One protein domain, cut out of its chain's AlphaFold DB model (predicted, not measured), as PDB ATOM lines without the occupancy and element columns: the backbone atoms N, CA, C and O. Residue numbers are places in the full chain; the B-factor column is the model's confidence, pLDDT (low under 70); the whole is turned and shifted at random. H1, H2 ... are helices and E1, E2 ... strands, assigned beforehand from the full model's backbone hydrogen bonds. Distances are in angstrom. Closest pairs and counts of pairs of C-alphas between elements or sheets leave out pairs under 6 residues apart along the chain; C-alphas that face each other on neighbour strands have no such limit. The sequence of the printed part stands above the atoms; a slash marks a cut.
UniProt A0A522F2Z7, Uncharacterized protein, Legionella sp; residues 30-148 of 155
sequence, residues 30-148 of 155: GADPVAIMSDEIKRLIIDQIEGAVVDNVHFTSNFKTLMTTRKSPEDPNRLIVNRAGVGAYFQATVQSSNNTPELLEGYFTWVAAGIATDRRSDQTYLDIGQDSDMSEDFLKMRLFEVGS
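What this domain is: This is residues 30 to 148 of the 155 residues of an uncharacterized protein of Legionella sp (UniProt A0A522F2Z7). A long, twisted sheet of five strands curls round helix H1 on one face, and helix H2 packs slantwise on the opposite face, over E3 and E4. Strand E3 runs through the middle of the sheet, with E1 and E2 beside different parts of it on one side and E4, then E5, on the other; the E2-E3 and E3-E4 turns make the two ends of the long axis. The printed part has 119 residues, with two named helices and five named strands in the order H1 E1 E2 E3 E4 E5 H2, a mixed class. The sheet is branched, and its neighbour pairs are antiparallel. The whole is only just loose, close to compact, with a radius of gyration of the C-alphas of 16.4 A, and only just elongated, spanning 59 by 30 by 24 A.

Where its parts are: E3, residues 79 to 95, is the longest strand at 45.4 A, from C-alpha 79 at (-27.150, -44.087, 18.706) to C-alpha 95 at (4.533, -39.962, -13.567). E4, residues 101 to 113, measures 36.3 A. E2, residues 64 to 71, measures 23.7 A, E5, residues 121 to 128, 23.5 A, and E1, residues 53 to 59, 18.1 A. H1, residues 33 to 48, measures 22.6 A and begins with C-alpha 33 at (-8.636, -37.753, 7.193). H2, residues 132 to 145, measures 20.5 A and ends with C-alpha 145 at (-21.767, -54.232, 0.649).

How they stand to each other: E2 E3 E4 E5 form a meander, each strand the antiparallel neighbour of the one before, in three hairpins. E3 bends by 56 degrees at residue 91 and E4 by 53 degrees at residue 105. The pairing of E3 is staggered: it pairs with E2 over residues 79 to 87, where N 66 and O 85 are 2.9 A apart, and with E1 over residues 90 to 95, where N 53 and O 95 are 3.0 A apart. Across E3 and E4, N 88 and O 108 are 3.0 A apart; across E4 and E5, N 109 and O 125 are 3.0 A apart. H1 is on the sheet; its closest C-alphas to E1 are those of Ser 38 and Val 57, 5.7 A apart. H2 is on the opposite face at a height of 7.7 A over the sheet, at 45 degrees to E3 on the local plane; its closest C-alphas to E4 are those of Leu 143 and Val 111, 5.5 A apart. H1 and H2 are apart. Every O i to N i+4 pair is within hydrogen-bond range in H1, and 8 of 10 are in H2.

The domain as a whole: The two C-alphas farthest apart, those of Pro 76 and Asn 98, are 59.6 A apart. The printed part has no cut, and no link is long. The mean pLDDT of the printed part is 88.7; residues 131 to 133 are under 70.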
ATOM      1  N   GLY A  30      -9.264 -41.113  11.502       86.75
ATOM      2  CA  GLY A  30      -8.201 -40.633  12.380       86.75
ATOM      3  C   GLY A  30      -8.029 -39.116  12.346       86.75
ATOM      4  O   GLY A  30      -8.929 -38.375  11.968       86.75
ATOM      5  N   ALA A  31      -6.862 -38.649  12.797       85.88
ATOM      6  CA  ALA A  31      -6.634 -37.232  13.101       85.88
ATOM      7  C   ALA A  31      -6.487 -36.323  11.867       85.88
ATOM      8  O   ALA A  31      -6.749 -35.129  11.972       85.88
ATOM      9  N   ASP A  32      -6.064 -36.872  10.724       90.31
ATOM     10  CA  ASP A  32      -5.973 -36.147   9.450       90.31
ATOM     11  C   ASP A  32      -6.594 -36.985   8.320       90.31
ATOM     12  O   ASP A  32      -5.891 -37.689   7.589       90.31
ATOM     13  N   PRO A  33      -7.932 -36.961   8.192       90.44
ATOM     14  CA  PRO A  33      -8.636 -37.753   7.193       90.44
ATOM     15  C   PRO A  33      -8.214 -37.425   5.762       90.44
ATOM     16  O   PRO A  33      -8.177 -38.316   4.921       90.44
ATOM     17  N   VAL A  34      -7.885 -36.161   5.474       91.31
ATOM     18  CA  VAL A  34      -7.497 -35.732   4.126       91.31
ATOM     19  C   VAL A  34      -6.172 -36.376   3.744       91.31
ATOM     20  O   VAL A  34      -6.098 -36.999   2.689       91.31
ATOM     21  N   ALA A  35      -5.162 -36.290   4.614       92.19
ATOM     22  CA  ALA A  35      -3.871 -36.924   4.366       92.19
ATOM     23  C   ALA A  35      -4.004 -38.447   4.218       92.19
ATOM     24  O   ALA A  35      -3.453 -39.024   3.284       92.19
ATOM     25  N   ILE A  36      -4.798 -39.086   5.083       95.06
ATOM     26  CA  ILE A  36      -5.016 -40.539   5.058       95.06
ATOM     27  C   ILE A  36      -5.698 -40.984   3.761       95.06
ATOM     28  O   ILE A  36      -5.262 -41.951   3.141       95.06
ATOM     29  N   MET A  37      -6.728 -40.266   3.309       95.00
ATOM     30  CA  MET A  37      -7.371 -40.560   2.027       95.00
ATOM     31  C   MET A  37      -6.430 -40.301   0.846       95.00
ATOM     32  O   MET A  37      -6.389 -41.104  -0.081       95.00
ATOM     33  N   SER A  38      -5.653 -39.214   0.864       96.06
ATOM     34  CA  SER A  38      -4.664 -38.935  -0.182       96.06
ATOM     35  C   SER A  38      -3.607 -40.035  -0.282       96.06
ATOM     36  O   SER A  38      -3.270 -40.448  -1.389       96.06
ATOM     37  N   ASP A  39      -3.098 -40.528   0.846       96.44
ATOM     38  CA  ASP A  39      -2.113 -41.612   0.867       96.44
ATOM     39  C   ASP A  39      -2.711 -42.940   0.392       96.44
ATOM     40  O   ASP A  39      -2.061 -43.681  -0.347       96.44
ATOM     41  N   GLU A  40      -3.973 -43.204   0.722       97.19
ATOM     42  CA  GLU A  40      -4.673 -44.391   0.242       97.19
ATOM     43  C   GLU A  40      -4.940 -44.345  -1.271       97.19
ATOM     44  O   GLU A  40      -4.721 -45.334  -1.970       97.19
ATOM     45  N   ILE A  41      -5.317 -43.182  -1.813       97.00
ATOM     46  CA  ILE A  41      -5.432 -42.975  -3.265       97.00
ATOM     47  C   ILE A  41      -4.086 -43.242  -3.948       97.00
ATOM     48  O   ILE A  41      -4.039 -43.973  -4.937       97.00
ATOM     49  N   LYS A  42      -2.981 -42.702  -3.414       96.50
ATOM     50  CA  LYS A  42      -1.634 -42.954  -3.957       96.50
ATOM     51  C   LYS A  42      -1.313 -44.444  -3.963       96.50
ATOM     52  O   LYS A  42      -0.867 -44.949  -4.988       96.50
ATOM     53  N   ARG A  43      -1.565 -45.143  -2.850       96.31
ATOM     54  CA  ARG A  43      -1.349 -46.591  -2.739       96.31
ATOM     55  C   ARG A  43      -2.125 -47.343  -3.818       96.31
ATOM     56  O   ARG A  43      -1.531 -48.118  -4.556       96.31
ATOM     57  N   LEU A  44      -3.421 -47.068  -3.960       95.69
ATOM     58  CA  LEU A  44      -4.274 -47.728  -4.951       95.69
ATOM     59  C   LEU A  44      -3.852 -47.447  -6.402       95.69
ATOM     60  O   LEU A  44      -4.026 -48.321  -7.248       95.69
ATOM     61  N   ILE A  45      -3.317 -46.259  -6.705       94.00
ATOM     62  CA  ILE A  45      -2.762 -45.936  -8.031       94.00
ATOM     63  C   ILE A  45      -1.467 -46.723  -8.271       94.00
ATOM     64  O   ILE A  45      -1.323 -47.351  -9.318       94.00
ATOM     65  N   ILE A  46      -0.541 -46.713  -7.306       93.06
ATOM     66  CA  ILE A  46       0.756 -47.406  -7.399       93.06
ATOM     67  C   ILE A  46       0.565 -48.920  -7.548       93.06
ATOM     68  O   ILE A  46       1.260 -49.551  -8.339       93.06
ATOM     69  N   ASP A  47      -0.407 -49.496  -6.840       92.75
ATOM     70  CA  ASP A  47      -0.720 -50.925  -6.923       92.75
ATOM     71  C   ASP A  47      -1.291 -51.333  -8.296       92.75
ATOM     72  O   ASP A  47      -1.209 -52.500  -8.677       92.75
ATOM     73  N   GLN A  48      -1.876 -50.391  -9.046       89.56
ATOM     74  CA  GLN A  48      -2.481 -50.643 -10.361       89.56
ATOM     75  C   GLN A  48      -1.563 -50.295 -11.535       89.56
ATOM     76  O   GLN A  48      -1.698 -50.880 -12.611       89.56
ATOM     77  N   ILE A  49      -0.654 -49.338 -11.354       86.50
ATOM     78  CA  ILE A  49       0.216 -48.825 -12.411       86.50
ATOM     79  C   ILE A  49       1.666 -49.072 -12.004       86.50
ATOM     80  O   ILE A  49       2.244 -48.345 -11.195       86.50
ATOM     81  N   GLU A  50       2.269 -50.104 -12.591       84.38
ATOM     82  CA  GLU A  50       3.656 -50.471 -12.314       84.38
ATOM     83  C   GLU A  50       4.608 -49.299 -12.600       84.38
ATOM     84  O   GLU A  50       4.585 -48.688 -13.669       84.38
ATOM     85  N   GLY A  51       5.459 -48.982 -11.621       85.06
ATOM     86  CA  GLY A  51       6.431 -47.894 -11.728       85.06
ATOM     87  C   GLY A  51       5.834 -46.487 -11.634       85.06
ATOM     88  O   GLY A  51       6.565 -45.525 -11.861       85.06
ATOM     89  N   ALA A  52       4.546 -46.346 -11.297       88.69
ATOM     90  CA  ALA A  52       3.941 -45.039 -11.082       88.69
ATOM     91  C   ALA A  52       4.558 -44.318  -9.879       88.69
ATOM     92  O   ALA A  52       4.697 -44.876  -8.789       88.69
ATOM     93  N   VAL A  53       4.856 -43.036 -10.072       91.12
ATOM     94  CA  VAL A  53       5.139 -42.096  -8.986       91.12
ATOM     95  C   VAL A  53       3.991 -41.101  -8.930       91.12
ATOM     96  O   VAL A  53       3.669 -40.465  -9.930       91.12
ATOM     97  N   VAL A  54       3.353 -40.980  -7.767       93.38
ATOM     98  CA  VAL A  54       2.249 -40.036  -7.558       93.38
ATOM     99  C   VAL A  54       2.762 -38.860  -6.738       93.38
ATOM    100  O   VAL A  54       3.045 -39.010  -5.548       93.38
ATOM    101  N   ASP A  55       2.880 -37.694  -7.370       86.25
ATOM    102  CA  ASP A  55       3.463 -36.501  -6.744       86.25
ATOM    103  C   ASP A  55       2.480 -35.840  -5.776       86.25
ATOM    104  O   ASP A  55       2.802 -35.555  -4.621       86.25
ATOM    105  N   ASN A  56       1.256 -35.598  -6.248       88.38
ATOM    106  CA  ASN A  56       0.226 -34.917  -5.480       88.38
ATOM    107  C   ASN A  56      -1.150 -35.529  -5.737       88.38
ATOM    108  O   ASN A  56      -1.425 -36.006  -6.837       88.38
ATOM    109  N   VAL A  57      -2.002 -35.471  -4.716       96.12
ATOM    110  CA  VAL A  57      -3.427 -35.800  -4.790       96.12
ATOM    111  C   VAL A  57      -4.181 -34.642  -4.163       96.12
ATOM    112  O   VAL A  57      -3.909 -34.278  -3.019       96.12
ATOM    113  N   HIS A  58      -5.146 -34.082  -4.881       94.62
ATOM    114  CA  HIS A  58      -6.022 -33.048  -4.346       94.62
ATOM    115  C   HIS A  58      -7.480 -33.356  -4.644       94.62
ATOM    116  O   HIS A  58      -7.834 -33.835  -5.719       94.62
ATOM    117  N   PHE A  59      -8.334 -33.056  -3.672       93.31
ATOM    118  CA  PHE A  59      -9.771 -33.221  -3.812       93.31
ATOM    119  C   PHE A  59     -10.369 -32.001  -4.510       93.31
ATOM    120  O   PHE A  59     -10.112 -30.862  -4.118       93.31
ATOM    121  N   THR A  60     -11.154 -32.240  -5.555       91.56
ATOM    122  CA  THR A  60     -11.770 -31.194  -6.390       91.56
ATOM    123  C   THR A  60     -13.245 -30.972  -6.069       91.56
ATOM    124  O   THR A  60     -13.854 -30.033  -6.581       91.56
ATOM    125  N   SER A  61     -13.823 -31.795  -5.189       85.69
ATOM    126  CA  SER A  61     -15.185 -31.642  -4.681       85.69
ATOM    127  C   SER A  61     -15.232 -31.623  -3.157       85.69
ATOM    128  O   SER A  61     -14.309 -32.060  -2.471       85.69
ATOM    129  N   ASN A  62     -16.380 -31.205  -2.623       85.94
ATOM    130  CA  ASN A  62     -16.724 -31.482  -1.232       85.94
ATOM    131  C   ASN A  62     -16.824 -32.994  -0.994       85.94
ATOM    132  O   ASN A  62     -17.202 -33.752  -1.894       85.94
ATOM    133  N   PHE A  63     -16.553 -33.408   0.241       88.81
ATOM    134  CA  PHE A  63     -16.757 -34.783   0.673       88.81
ATOM    135  C   PHE A  63     -18.242 -35.089   0.826       88.81
ATOM    136  O   PHE A  63     -18.992 -34.358   1.475       88.81
ATOM    137  N   LYS A  64     -18.658 -36.207   0.239       89.94
ATOM    138  CA  LYS A  64     -19.961 -36.818   0.471       89.94
ATOM    139  C   LYS A  64     -19.783 -37.859   1.552       89.94
ATOM    140  O   LYS A  64     -18.897 -38.695   1.446       89.94
ATOM    141  N   THR A  65     -20.594 -37.791   2.597       90.12
ATOM    142  CA  THR A  65     -20.511 -38.728   3.715       90.12
ATOM    143  C   THR A  65     -21.854 -39.402   3.924       90.12
ATOM    144  O   THR A  65     -22.904 -38.784   3.757       90.12
ATOM    145  N   LEU A  66     -21.816 -40.685   4.264       91.12
ATOM    146  CA  LEU A  66     -22.982 -41.470   4.642       91.12
ATOM    147  C   LEU A  66     -22.676 -42.230   5.923       91.12
ATOM    148  O   LEU A  66     -21.537 -42.617   6.173       91.12
ATOM    149  N   MET A  67     -23.708 -42.484   6.717       90.44
ATOM    150  CA  MET A  67     -23.589 -43.323   7.899       90.44
ATOM    151  C   MET A  67     -24.859 -44.111   8.150       90.44
ATOM    152  O   MET A  67     -25.964 -43.669   7.830       90.44
ATOM    153  N   THR A  68     -24.694 -45.266   8.778       90.12
ATOM    154  CA  THR A  68     -25.802 -46.015   9.358       90.12
ATOM    155  C   THR A  68     -25.612 -46.091  10.861       90.12
ATOM    156  O   THR A  68     -24.496 -46.246  11.368       90.12
ATOM    157  N   THR A  69     -26.716 -45.971  11.587       88.81
ATOM    158  CA  THR A  69     -26.722 -46.047  13.044       88.81
ATOM    159  C   THR A  69     -27.649 -47.156  13.514       88.81
ATOM    160  O   THR A  69     -28.585 -47.556  12.823       88.81
ATOM    161  N   ARG A  70     -27.386 -47.660  14.717       84.94
ATOM    162  CA  ARG A  70     -28.289 -48.535  15.469       84.94
ATOM    163  C   ARG A  70     -28.463 -47.991  16.879       84.94
ATOM    164  O   ARG A  70     -27.593 -47.279  17.374       84.94
ATOM    165  N   LYS A  71     -29.558 -48.346  17.549       87.06
ATOM    166  CA  LYS A  71     -29.721 -48.018  18.973       87.06
ATOM    167  C   LYS A  71     -28.743 -48.824  19.821       87.06
ATOM    168  O   LYS A  71     -28.481 -49.993  19.524       87.06
ATOM    169  N   SER A  72     -28.218 -48.206  20.873       83.88
ATOM    170  CA  SER A  72     -27.438 -48.925  21.871       83.88
ATOM    171  C   SER A  72     -28.335 -49.923  22.612       83.88
ATOM    172  O   SER A  72     -29.455 -49.570  22.990       83.88
ATOM    173  N   PRO A  73     -27.864 -51.160  22.847       83.06
ATOM    174  CA  PRO A  73     -28.579 -52.111  23.691       83.06
ATOM    175  C   PRO A  73     -28.569 -51.699  25.173       83.06
ATOM    176  O   PRO A  73     -29.440 -52.121  25.924       83.06
ATOM    177  N   GLU A  74     -27.600 -50.876  25.589       87.81
ATOM    178  CA  GLU A  74     -27.444 -50.410  26.975       87.81
ATOM    179  C   GLU A  74     -28.255 -49.138  27.264       87.81
ATOM    180  O   GLU A  74     -28.648 -48.901  28.403       87.81
ATOM    181  N   ASP A  75     -28.515 -48.328  26.234       86.38
ATOM    182  CA  ASP A  75     -29.282 -47.085  26.335       86.38
ATOM    183  C   ASP A  75     -30.067 -46.830  25.033       86.38
ATOM    184  O   ASP A  75     -29.485 -46.409  24.029       86.38
ATOM    185  N   PRO A  76     -31.394 -47.034  25.021       84.88
ATOM    186  CA  PRO A  76     -32.219 -46.821  23.833       84.88
ATOM    187  C   PRO A  76     -32.219 -45.385  23.283       84.88
ATOM    188  O   PRO A  76     -32.650 -45.192  22.142       84.88
ATOM    189  N   ASN A  77     -31.768 -44.396  24.065       87.50
ATOM    190  CA  ASN A  77     -31.630 -43.001  23.633       87.50
ATOM    191  C   ASN A  77     -30.276 -42.714  22.970       87.50
ATOM    192  O   ASN A  77     -30.076 -41.632  22.421       87.50
ATOM    193  N   ARG A  78     -29.352 -43.680  22.987       83.38
ATOM    194  CA  ARG A  78     -28.032 -43.562  22.377       83.38
ATOM    195  C   ARG A  78     -28.004 -44.236  21.010       83.38
ATOM    196  O   ARG A  78     -28.419 -45.385  20.855       83.38
ATOM    197  N   LEU A  79     -27.449 -43.535  20.024       84.75
ATOM    198  CA  LEU A  79     -27.150 -44.087  18.706       84.75
ATOM    199  C   LEU A  79     -25.678 -44.490  18.619       84.75
ATOM    200  O   LEU A  79     -24.794 -43.808  19.128       84.75
ATOM    201  N   ILE A  80     -25.428 -45.619  17.969       85.00
ATOM    202  CA  ILE A  80     -24.104 -46.154  17.678       85.00
ATOM    203  C   ILE A  80     -23.947 -46.172  16.162       85.00
ATOM    204  O   ILE A  80     -24.759 -46.792  15.474       85.00
ATOM    205  N   VAL A  81     -22.902 -45.528  15.644       87.19
ATOM    206  CA  VAL A  81     -22.539 -45.613  14.222       87.19
ATOM    207  C   VAL A  81     -22.036 -47.024  13.931       87.19
ATOM    208  O   VAL A  81     -21.070 -47.493  14.532       87.19
ATOM    209  N   ASN A  82     -22.718 -47.717  13.023       88.12
ATOM    210  CA  ASN A  82     -22.350 -49.066  12.607       88.12
ATOM    211  C   ASN A  82     -21.492 -49.038  11.342       88.12
ATOM    212  O   ASN A  82     -20.510 -49.774  11.246       88.12
ATOM    213  N   ARG A  83     -21.855 -48.174  10.390       92.69
ATOM    214  CA  ARG A  83     -21.136 -47.999   9.130       92.69
ATOM    215  C   ARG A  83     -20.947 -46.525   8.825       92.69
ATOM    216  O   ARG A  83     -21.817 -45.719   9.158       92.69
ATOM    217  N   ALA A  84     -19.852 -46.197   8.159       93.94
ATOM    218  CA  ALA A  84     -19.618 -44.878   7.595       93.94
ATOM    219  C   ALA A  84     -18.992 -45.018   6.213       93.94
ATOM    220  O   ALA A  84     -18.293 -45.984   5.928       93.94
ATOM    221  N   GLY A  85     -19.271 -44.052   5.357       94.62
ATOM    222  CA  GLY A  85     -18.701 -43.958   4.031       94.62
ATOM    223  C   GLY A  85     -18.354 -42.518   3.725       94.62
ATOM    224  O   GLY A  85     -19.081 -41.608   4.127       94.62
ATOM    225  N   VAL A  86     -17.265 -42.321   3.000       94.44
ATOM    226  CA  VAL A  86     -16.883 -41.045   2.412       94.44
ATOM    227  C   VAL A  86     -16.587 -41.236   0.932       94.44
ATOM    228  O   VAL A  86     -16.008 -42.246   0.536       94.44
ATOM    229  N   GLY A  87     -16.991 -40.268   0.118       93.25
ATOM    230  CA  GLY A  87     -16.663 -40.216  -1.295       93.25
ATOM    231  C   GLY A  87     -16.312 -38.805  -1.756       93.25
ATOM    232  O   GLY A  87     -16.874 -37.821  -1.261       93.25
ATOM    233  N   ALA A  88     -15.360 -38.694  -2.679       92.38
ATOM    234  CA  ALA A  88     -14.837 -37.415  -3.145       92.38
ATOM    235  C   ALA A  88     -14.218 -37.512  -4.541       92.38
ATOM    236  O   ALA A  88     -13.532 -38.485  -4.852       92.38
ATOM    237  N   TYR A  89     -14.389 -36.463  -5.347       93.31
ATOM    238  CA  TYR A  89     -13.611 -36.297  -6.567       93.31
ATOM    239  C   TYR A  89     -12.185 -35.887  -6.243       93.31
ATOM    240  O   TYR A  89     -11.960 -35.017  -5.395       93.31
ATOM    241  N   PHE A  90     -11.236 -36.493  -6.944       93.38
ATOM    242  CA  PHE A  90      -9.827 -36.169  -6.834       93.38
ATOM    243  C   PHE A  90      -9.186 -35.995  -8.208       93.38
ATOM    244  O   PHE A  90      -9.659 -36.494  -9.230       93.38
ATOM    245  N   GLN A  91      -8.063 -35.296  -8.184       95.50
ATOM    246  CA  GLN A  91      -7.087 -35.215  -9.252       95.50
ATOM    247  C   GLN A  91      -5.734 -35.637  -8.675       95.50
ATOM    248  O   GLN A  91      -5.400 -35.299  -7.536       95.50
ATOM    249  N   ALA A  92      -4.958 -36.382  -9.452       95.25
ATOM    250  CA  ALA A  92      -3.617 -36.812  -9.097       95.25
ATOM    251  C   ALA A  92      -2.660 -36.592 -10.266       95.25
ATOM    252  O   ALA A  92      -2.990 -36.881 -11.414       95.25
ATOM    253  N   THR A  93      -1.459 -36.101  -9.979       94.69
ATOM    254  CA  THR A  93      -0.380 -36.065 -10.971       94.69
ATOM    255  C   THR A  93       0.429 -37.345 -10.851       94.69
ATOM    256  O   THR A  93       1.012 -37.612  -9.799       94.69
ATOM    257  N   VAL A  94       0.445 -38.130 -11.924       92.69
ATOM    258  CA  VAL A  94       1.108 -39.429 -11.988       92.69
ATOM    259  C   VAL A  94       2.222 -39.361 -13.021       92.69
ATOM    260  O   VAL A  94       2.003 -38.955 -14.158       92.69
ATOM    261  N   GLN A  95       3.427 -39.765 -12.641       90.38
ATOM    262  CA  GLN A  95       4.533 -39.962 -13.567       90.38
ATOM    263  C   GLN A  95       4.642 -41.451 -13.884       90.38
ATOM    264  O   GLN A  95       4.776 -42.275 -12.977       90.38
ATOM    265  N   SER A  96       4.577 -41.796 -15.170       76.75
ATOM    266  CA  SER A  96       4.913 -43.139 -15.650       76.75
ATOM    267  C   SER A  96       6.413 -43.247 -15.950       76.75
ATOM    268  O   SER A  96       7.142 -42.252 -15.930       76.75
ATOM    269  N   SER A  97       6.871 -44.446 -16.319       72.44
ATOM    270  CA  SER A  97       8.254 -44.748 -16.731       72.44
ATOM    271  C   SER A  97       8.831 -43.833 -17.823       72.44
ATOM    272  O   SER A  97      10.032 -43.849 -18.084       72.44
ATOM    273  N   ASN A  98       7.980 -43.046 -18.479       71.50
ATOM    274  CA  ASN A  98       8.308 -42.205 -19.620       71.50
ATOM    275  C   ASN A  98       8.692 -40.772 -19.193       71.50
ATOM    276  O   ASN A  98       8.996 -39.952 -20.056       71.50
ATOM    277  N   ASN A  99       8.663 -40.465 -17.885       72.06
ATOM    278  CA  ASN A  99       8.911 -39.143 -17.284       72.06
ATOM    279  C   ASN A  99       7.987 -38.012 -17.774       72.06
ATOM    280  O   ASN A  99       8.295 -36.835 -17.579       72.06
ATOM    281  N   THR A 100       6.847 -38.344 -18.379       83.56
ATOM    282  CA  THR A 100       5.806 -37.365 -18.698       83.56
ATOM    283  C   THR A 100       4.746 -37.416 -17.601       83.56
ATOM    284  O   THR A 100       4.138 -38.473 -17.421       83.56
ATOM    285  N   PRO A 101       4.519 -36.320 -16.856       88.69
ATOM    286  CA  PRO A 101       3.422 -36.248 -15.904       88.69
ATOM    287  C   PRO A 101       2.075 -36.287 -16.625       88.69
ATOM    288  O   PRO A 101       1.840 -35.524 -17.565       88.69
ATOM    289  N   GLU A 102       1.181 -37.140 -16.146       90.38
ATOM    290  CA  GLU A 102      -0.197 -37.266 -16.602       90.38
ATOM    291  C   GLU A 102      -1.151 -36.913 -15.457       90.38
ATOM    292  O   GLU A 102      -0.881 -37.186 -14.284       90.38
ATOM    293  N   LEU A 103      -2.264 -36.258 -15.794       91.88
ATOM    294  CA  LEU A 103      -3.321 -35.956 -14.837       91.88
ATOM    295  C   LEU A 103      -4.315 -37.117 -14.820       91.88
ATOM    296  O   LEU A 103      -4.937 -37.416 -15.836       91.88
ATOM    297  N   LEU A 104      -4.471 -37.739 -13.658       92.56
ATOM    298  CA  LEU A 104      -5.476 -38.757 -13.399       92.56
ATOM    299  C   LEU A 104      -6.620 -38.142 -12.596       92.56
ATOM    300  O   LEU A 104      -6.384 -37.502 -11.572       92.56
ATOM    301  N   GLU A 105      -7.852 -38.364 -13.033       93.50
ATOM    302  CA  GLU A 105      -9.048 -37.859 -12.361       93.50
ATOM    303  C   GLU A 105     -10.007 -39.007 -12.066       93.50
ATOM    304  O   GLU A 105     -10.168 -39.933 -12.869       93.50
ATOM    305  N   GLY A 106     -10.675 -38.944 -10.921       92.56
ATOM    306  CA  GLY A 106     -11.654 -39.958 -10.573       92.56
ATOM    307  C   GLY A 106     -12.420 -39.653  -9.303       92.56
ATOM    308  O   GLY A 106     -12.239 -38.612  -8.665       92.56
ATOM    309  N   TYR A 107     -13.274 -40.601  -8.935       94.00
ATOM    310  CA  TYR A 107     -13.981 -40.602  -7.667       94.00
ATOM    311  C   TYR A 107     -13.368 -41.636  -6.729       94.00
ATOM    312  O   TYR A 107     -13.210 -42.806  -7.076       94.00
ATOM    313  N   PHE A 108     -13.008 -41.196  -5.531       95.12
ATOM    314  CA  PHE A 108     -12.563 -42.066  -4.456       95.12
ATOM    315  C   PHE A 108     -13.736 -42.371  -3.534       95.12
ATOM    316  O   PHE A 108     -14.513 -41.477  -3.203       95.12
ATOM    317  N   THR A 109     -13.859 -43.621  -3.095       95.94
ATOM    318  CA  THR A 109     -14.804 -44.033  -2.051       95.94
ATOM    319  C   THR A 109     -14.076 -44.835  -0.986       95.94
ATOM    320  O   THR A 109     -13.353 -45.766  -1.325       95.94
ATOM    321  N   TRP A 110     -14.333 -44.540   0.286       97.00
ATOM    322  CA  TRP A 110     -13.921 -45.362   1.423       97.00
ATOM    323  C   TRP A 110     -15.130 -45.633   2.304       97.00
ATOM    324  O   TRP A 110     -15.772 -44.705   2.791       97.00
ATOM    325  N   VAL A 111     -15.442 -46.906   2.510       96.38
ATOM    326  CA  VAL A 111     -16.519 -47.361   3.390       96.38
ATOM    327  C   VAL A 111     -15.966 -48.256   4.487       96.38
ATOM    328  O   VAL A 111     -15.048 -49.040   4.263       96.38
ATOM    329  N   ALA A 112     -16.544 -48.149   5.675       94.62
ATOM    330  CA  ALA A 112     -16.221 -48.985   6.814       94.62
ATOM    331  C   ALA A 112     -17.494 -49.521   7.472       94.62
ATOM    332  O   ALA A 112     -18.475 -48.794   7.645       94.62
ATOM    333  N   ALA A 113     -17.456 -50.786   7.888       93.19
ATOM    334  CA  ALA A 113     -18.468 -51.432   8.719       93.19
ATOM    335  C   ALA A 113     -17.877 -51.882  10.055       93.19
ATOM    336  O   ALA A 113     -16.677 -52.120  10.175       93.19
ATOM    337  N   GLY A 114     -18.735 -52.007  11.069       88.69
ATOM    338  CA  GLY A 114     -18.314 -52.392  12.413       88.69
ATOM    339  C   GLY A 114     -17.488 -51.309  13.111       88.69
ATOM    340  O   GLY A 114     -16.632 -51.634  13.920       88.69
ATOM    341  N   ILE A 115     -17.723 -50.022  12.821       87.81
ATOM    342  CA  ILE A 115     -16.917 -48.903  13.362       87.81
ATOM    343  C   ILE A 115     -16.876 -48.902  14.895       87.81
ATOM    344  O   ILE A 115     -15.851 -48.605  15.502       87.81
ATOM    345  N   ALA A 116     -17.989 -49.253  15.534       81.94
ATOM    346  CA  ALA A 116     -18.080 -49.320  16.986       81.94
ATOM    347  C   ALA A 116     -17.605 -50.657  17.587       81.94
ATOM    348  O   ALA A 116     -17.763 -50.859  18.791       81.94
ATOM    349  N   THR A 117     -17.060 -51.574  16.784       81.62
ATOM    350  CA  THR A 117     -16.596 -52.897  17.225       81.62
ATOM    351  C   THR A 117     -15.084 -53.043  17.041       81.62
ATOM    352  O   THR A 117     -14.414 -52.184  16.473       81.62
ATOM    353  N   ASP A 118     -14.525 -54.137  17.551       82.25
ATOM    354  CA  ASP A 118     -13.136 -54.552  17.325       82.25
ATOM    355  C   ASP A 118     -12.925 -55.232  15.958       82.25
ATOM    356  O   ASP A 118     -11.792 -55.509  15.571       82.25
ATOM    357  N   ARG A 119     -14.009 -55.484  15.213       85.50
ATOM    358  CA  ARG A 119     -14.022 -56.148  13.902       85.50
ATOM    359  C   ARG A 119     -14.323 -55.163  12.776       85.50
ATOM    360  O   ARG A 119     -15.119 -55.466  11.886       85.50
ATOM    361  N   ARG A 120     -13.725 -53.972  12.833       89.69
ATOM    362  CA  ARG A 120     -13.875 -52.983  11.765       89.69
ATOM    363  C   ARG A 120     -13.352 -53.561  10.449       89.69
ATOM    364  O   ARG A 120     -12.263 -54.130  10.414       89.69
ATOM    365  N   SER A 121     -14.142 -53.417   9.394       92.06
ATOM    366  CA  SER A 121     -13.774 -53.800   8.035       92.06
ATOM    367  C   SER A 121     -13.910 -52.592   7.128       92.06
ATOM    368  O   SER A 121     -14.953 -51.940   7.127       92.06
ATOM    369  N   ASP A 122     -12.853 -52.310   6.381       94.62
ATOM    370  CA  ASP A 122     -12.697 -51.143   5.525       94.62
ATOM    371  C   ASP A 122     -12.561 -51.602   4.066       94.62
ATOM    372  O   ASP A 122     -11.890 -52.597   3.787       94.62
ATOM    373  N   GLN A 123     -13.180 -50.878   3.134       96.44
ATOM    374  CA  GLN A 123     -13.008 -51.072   1.694       96.44
ATOM    375  C   GLN A 123     -12.907 -49.729   0.975       96.44
ATOM    376  O   GLN A 123     -13.613 -48.773   1.303       96.44
ATOM    377  N   THR A 124     -12.033 -49.682  -0.026       96.75
ATOM    378  CA  THR A 124     -11.693 -48.477  -0.784       96.75
ATOM    379  C   THR A 124     -11.793 -48.731  -2.280       96.75
ATOM    380  O   THR A 124     -11.419 -49.804  -2.751       96.75
ATOM    381  N   TYR A 125     -12.241 -47.731  -3.032       95.44
ATOM    382  CA  TYR A 125     -12.488 -47.835  -4.467       95.44
ATOM    383  C   TYR A 125     -11.980 -46.588  -5.188       95.44
ATOM    384  O   TYR A 125     -12.111 -45.475  -4.671       95.44
ATOM    385  N   LEU A 126     -11.440 -46.790  -6.390       93.69
ATOM    386  CA  LEU A 126     -11.059 -45.736  -7.325       93.69
ATOM    387  C   LEU A 126     -11.822 -45.908  -8.634       93.69
ATOM    388  O   LEU A 126     -11.572 -46.850  -9.383       93.69
ATOM    389  N   ASP A 127     -12.709 -44.965  -8.919       92.00
ATOM    390  CA  ASP A 127     -13.473 -44.908 -10.158       92.00
ATOM    391  C   ASP A 127     -12.867 -43.840 -11.071       92.00
ATOM    392  O   ASP A 127     -13.202 -42.656 -10.987       92.00
ATOM    393  N   ILE A 128     -11.919 -44.245 -11.913       90.06
ATOM    394  CA  ILE A 128     -11.236 -43.340 -12.844       90.06
ATOM    395  C   ILE A 128     -12.167 -42.970 -14.003       90.06
ATOM    396  O   ILE A 128     -12.786 -43.844 -14.609       90.06
ATOM    397  N   GLY A 129     -12.243 -41.675 -14.333       82.38
ATOM    398  CA  GLY A 129     -12.997 -41.175 -15.491       82.38
ATOM    399  C   GLY A 129     -14.524 -41.313 -15.404       82.38
ATOM    400  O   GLY A 129     -15.188 -41.283 -16.437       82.38
ATOM    401  N   GLN A 130     -15.083 -41.496 -14.203       73.88
ATOM    402  CA  GLN A 130     -16.526 -41.646 -13.962       73.88
ATOM    403  C   GLN A 130     -17.198 -40.319 -13.551       73.88
ATOM    404  O   GLN A 130     -16.679 -39.576 -12.712       73.88
ATOM    405  N   ASP A 131     -18.385 -40.051 -14.106       68.38
ATOM    406  CA  ASP A 131     -19.170 -38.824 -13.886       68.38
ATOM    407  C   ASP A 131     -19.833 -38.742 -12.492       68.38
ATOM    408  O   ASP A 131     -20.097 -39.757 -11.841       68.38
ATOM    409  N   SER A 132     -20.141 -37.511 -12.039       65.31
ATOM    410  CA  SER A 132     -20.623 -37.172 -10.676       65.31
ATOM    411  C   SER A 132     -21.868 -37.896 -10.217       65.31
ATOM    412  O   SER A 132     -21.997 -38.203  -9.032       65.31
ATOM    413  N   ASP A 133     -22.776 -38.167 -11.143       69.88
ATOM    414  CA  ASP A 133     -24.139 -38.534 -10.783       69.88
ATOM    415  C   ASP A 133     -24.231 -39.999 -10.337       69.88
ATOM    416  O   ASP A 133     -25.007 -40.322  -9.440       69.88
ATOM    417  N   MET A 134     -23.382 -40.882 -10.878       74.81
ATOM    418  CA  MET A 134     -23.330 -42.292 -10.457       74.81
ATOM    419  C   MET A 134     -22.512 -42.506  -9.179       74.81
ATOM    420  O   MET A 134     -22.728 -43.472  -8.446       74.81
ATOM    421  N   SER A 135     -21.603 -41.584  -8.872       76.31
ATOM    422  CA  SER A 135     -20.661 -41.705  -7.759       76.31
ATOM    423  C   SER A 135     -21.333 -41.682  -6.381       76.31
ATOM    424  O   SER A 135     -20.921 -42.409  -5.475       76.31
ATOM    425  N   GLU A 136     -22.417 -40.916  -6.211       73.56
ATOM    426  CA  GLU A 136     -23.191 -40.943  -4.961       73.56
ATOM    427  C   GLU A 136     -23.957 -42.259  -4.769       73.56
ATOM    428  O   GLU A 136     -24.089 -42.749  -3.642       73.56
ATOM    429  N   ASP A 137     -24.447 -42.857  -5.852       87.06
ATOM    430  CA  ASP A 137     -25.150 -44.136  -5.786       87.06
ATOM    431  C   ASP A 137     -24.178 -45.296  -5.543       87.06
ATOM    432  O   ASP A 137     -24.492 -46.194  -4.756       87.06
ATOM    433  N   PHE A 138     -22.954 -45.226  -6.078       88.69
ATOM    434  CA  PHE A 138     -21.882 -46.145  -5.697       88.69
ATOM    435  C   PHE A 138     -21.526 -46.038  -4.218       88.69
ATOM    436  O   PHE A 138     -21.384 -47.073  -3.566       88.69
ATOM    437  N   LEU A 139     -21.438 -44.829  -3.654       92.06
ATOM    438  CA  LEU A 139     -21.176 -44.663  -2.222       92.06
ATOM    439  C   LEU A 139     -22.253 -45.352  -1.366       92.06
ATOM    440  O   LEU A 139     -21.917 -46.065  -0.420       92.06
ATOM    441  N   LYS A 140     -23.539 -45.188  -1.710       91.94
ATOM    442  CA  LYS A 140     -24.646 -45.868  -1.009       91.94
ATOM    443  C   LYS A 140     -24.534 -47.383  -1.131       91.94
ATOM    444  O   LYS A 140     -24.623 -48.075  -0.122       91.94
ATOM    445  N   MET A 141     -24.340 -47.893  -2.346       92.56
ATOM    446  CA  MET A 141     -24.237 -49.327  -2.616       92.56
ATOM    447  C   MET A 141     -23.082 -49.959  -1.824       92.56
ATOM    448  O   MET A 141     -23.305 -50.867  -1.023       92.56
ATOM    449  N   ARG A 142     -21.875 -49.396  -1.947       94.94
ATOM    450  CA  ARG A 142     -20.655 -49.872  -1.276       94.94
ATOM    451  C   ARG A 142     -20.778 -49.849   0.242       94.94
ATOM    452  O   ARG A 142     -20.309 -50.766   0.914       94.94
ATOM    453  N   LEU A 143     -21.458 -48.840   0.796       93.25
ATOM    454  CA  LEU A 143     -21.718 -48.758   2.235       93.25
ATOM    455  C   LEU A 143     -22.502 -49.975   2.743       93.25
ATOM    456  O   LEU A 143     -22.276 -50.406   3.872       93.25
ATOM    457  N   PHE A 144     -23.412 -50.531   1.936       89.00
ATOM    458  CA  PHE A 144     -24.193 -51.716   2.297       89.00
ATOM    459  C   PHE A 144     -23.492 -53.040   1.951       89.00
ATOM    460  O   PHE A 144     -23.739 -54.044   2.623       89.00
ATOM    461  N   GLU A 145     -22.558 -53.046   1.004       89.44
ATOM    462  CA  GLU A 145     -21.767 -54.232   0.649       89.44
ATOM    463  C   GLU A 145     -20.680 -54.561   1.684       89.44
ATOM    464  O   GLU A 145     -20.485 -55.733   2.030       89.44
ATOM    465  N   VAL A 146     -20.006 -53.539   2.226       88.69
ATOM    466  CA  VAL A 146     -18.885 -53.733   3.157       88.69
ATOM    467  C   VAL A 146     -19.321 -54.449   4.439       88.69
ATOM    468  O   VAL A 146     -20.307 -54.090   5.080       88.69
ATOM    469  N   GLY A 147     -18.582 -55.488   4.834       72.00
ATOM    470  CA  GLY A 147     -18.834 -56.221   6.080       72.00
ATOM    471  C   GLY A 147     -20.150 -57.012   6.126       72.00
ATOM    472  O   GLY A 147     -20.541 -57.447   7.206       72.00
ATOM    473  N   SER A 148     -20.822 -57.240   4.994       70.50
ATOM    474  CA  SER A 148     -22.052 -58.054   4.909       70.50
ATOM    475  C   SER A 148     -21.892 -59.489   5.452       70.50
ATOM    476  O   SER A 148     -22.835 -60.059   5.998       70.50
TER     477      SER A 148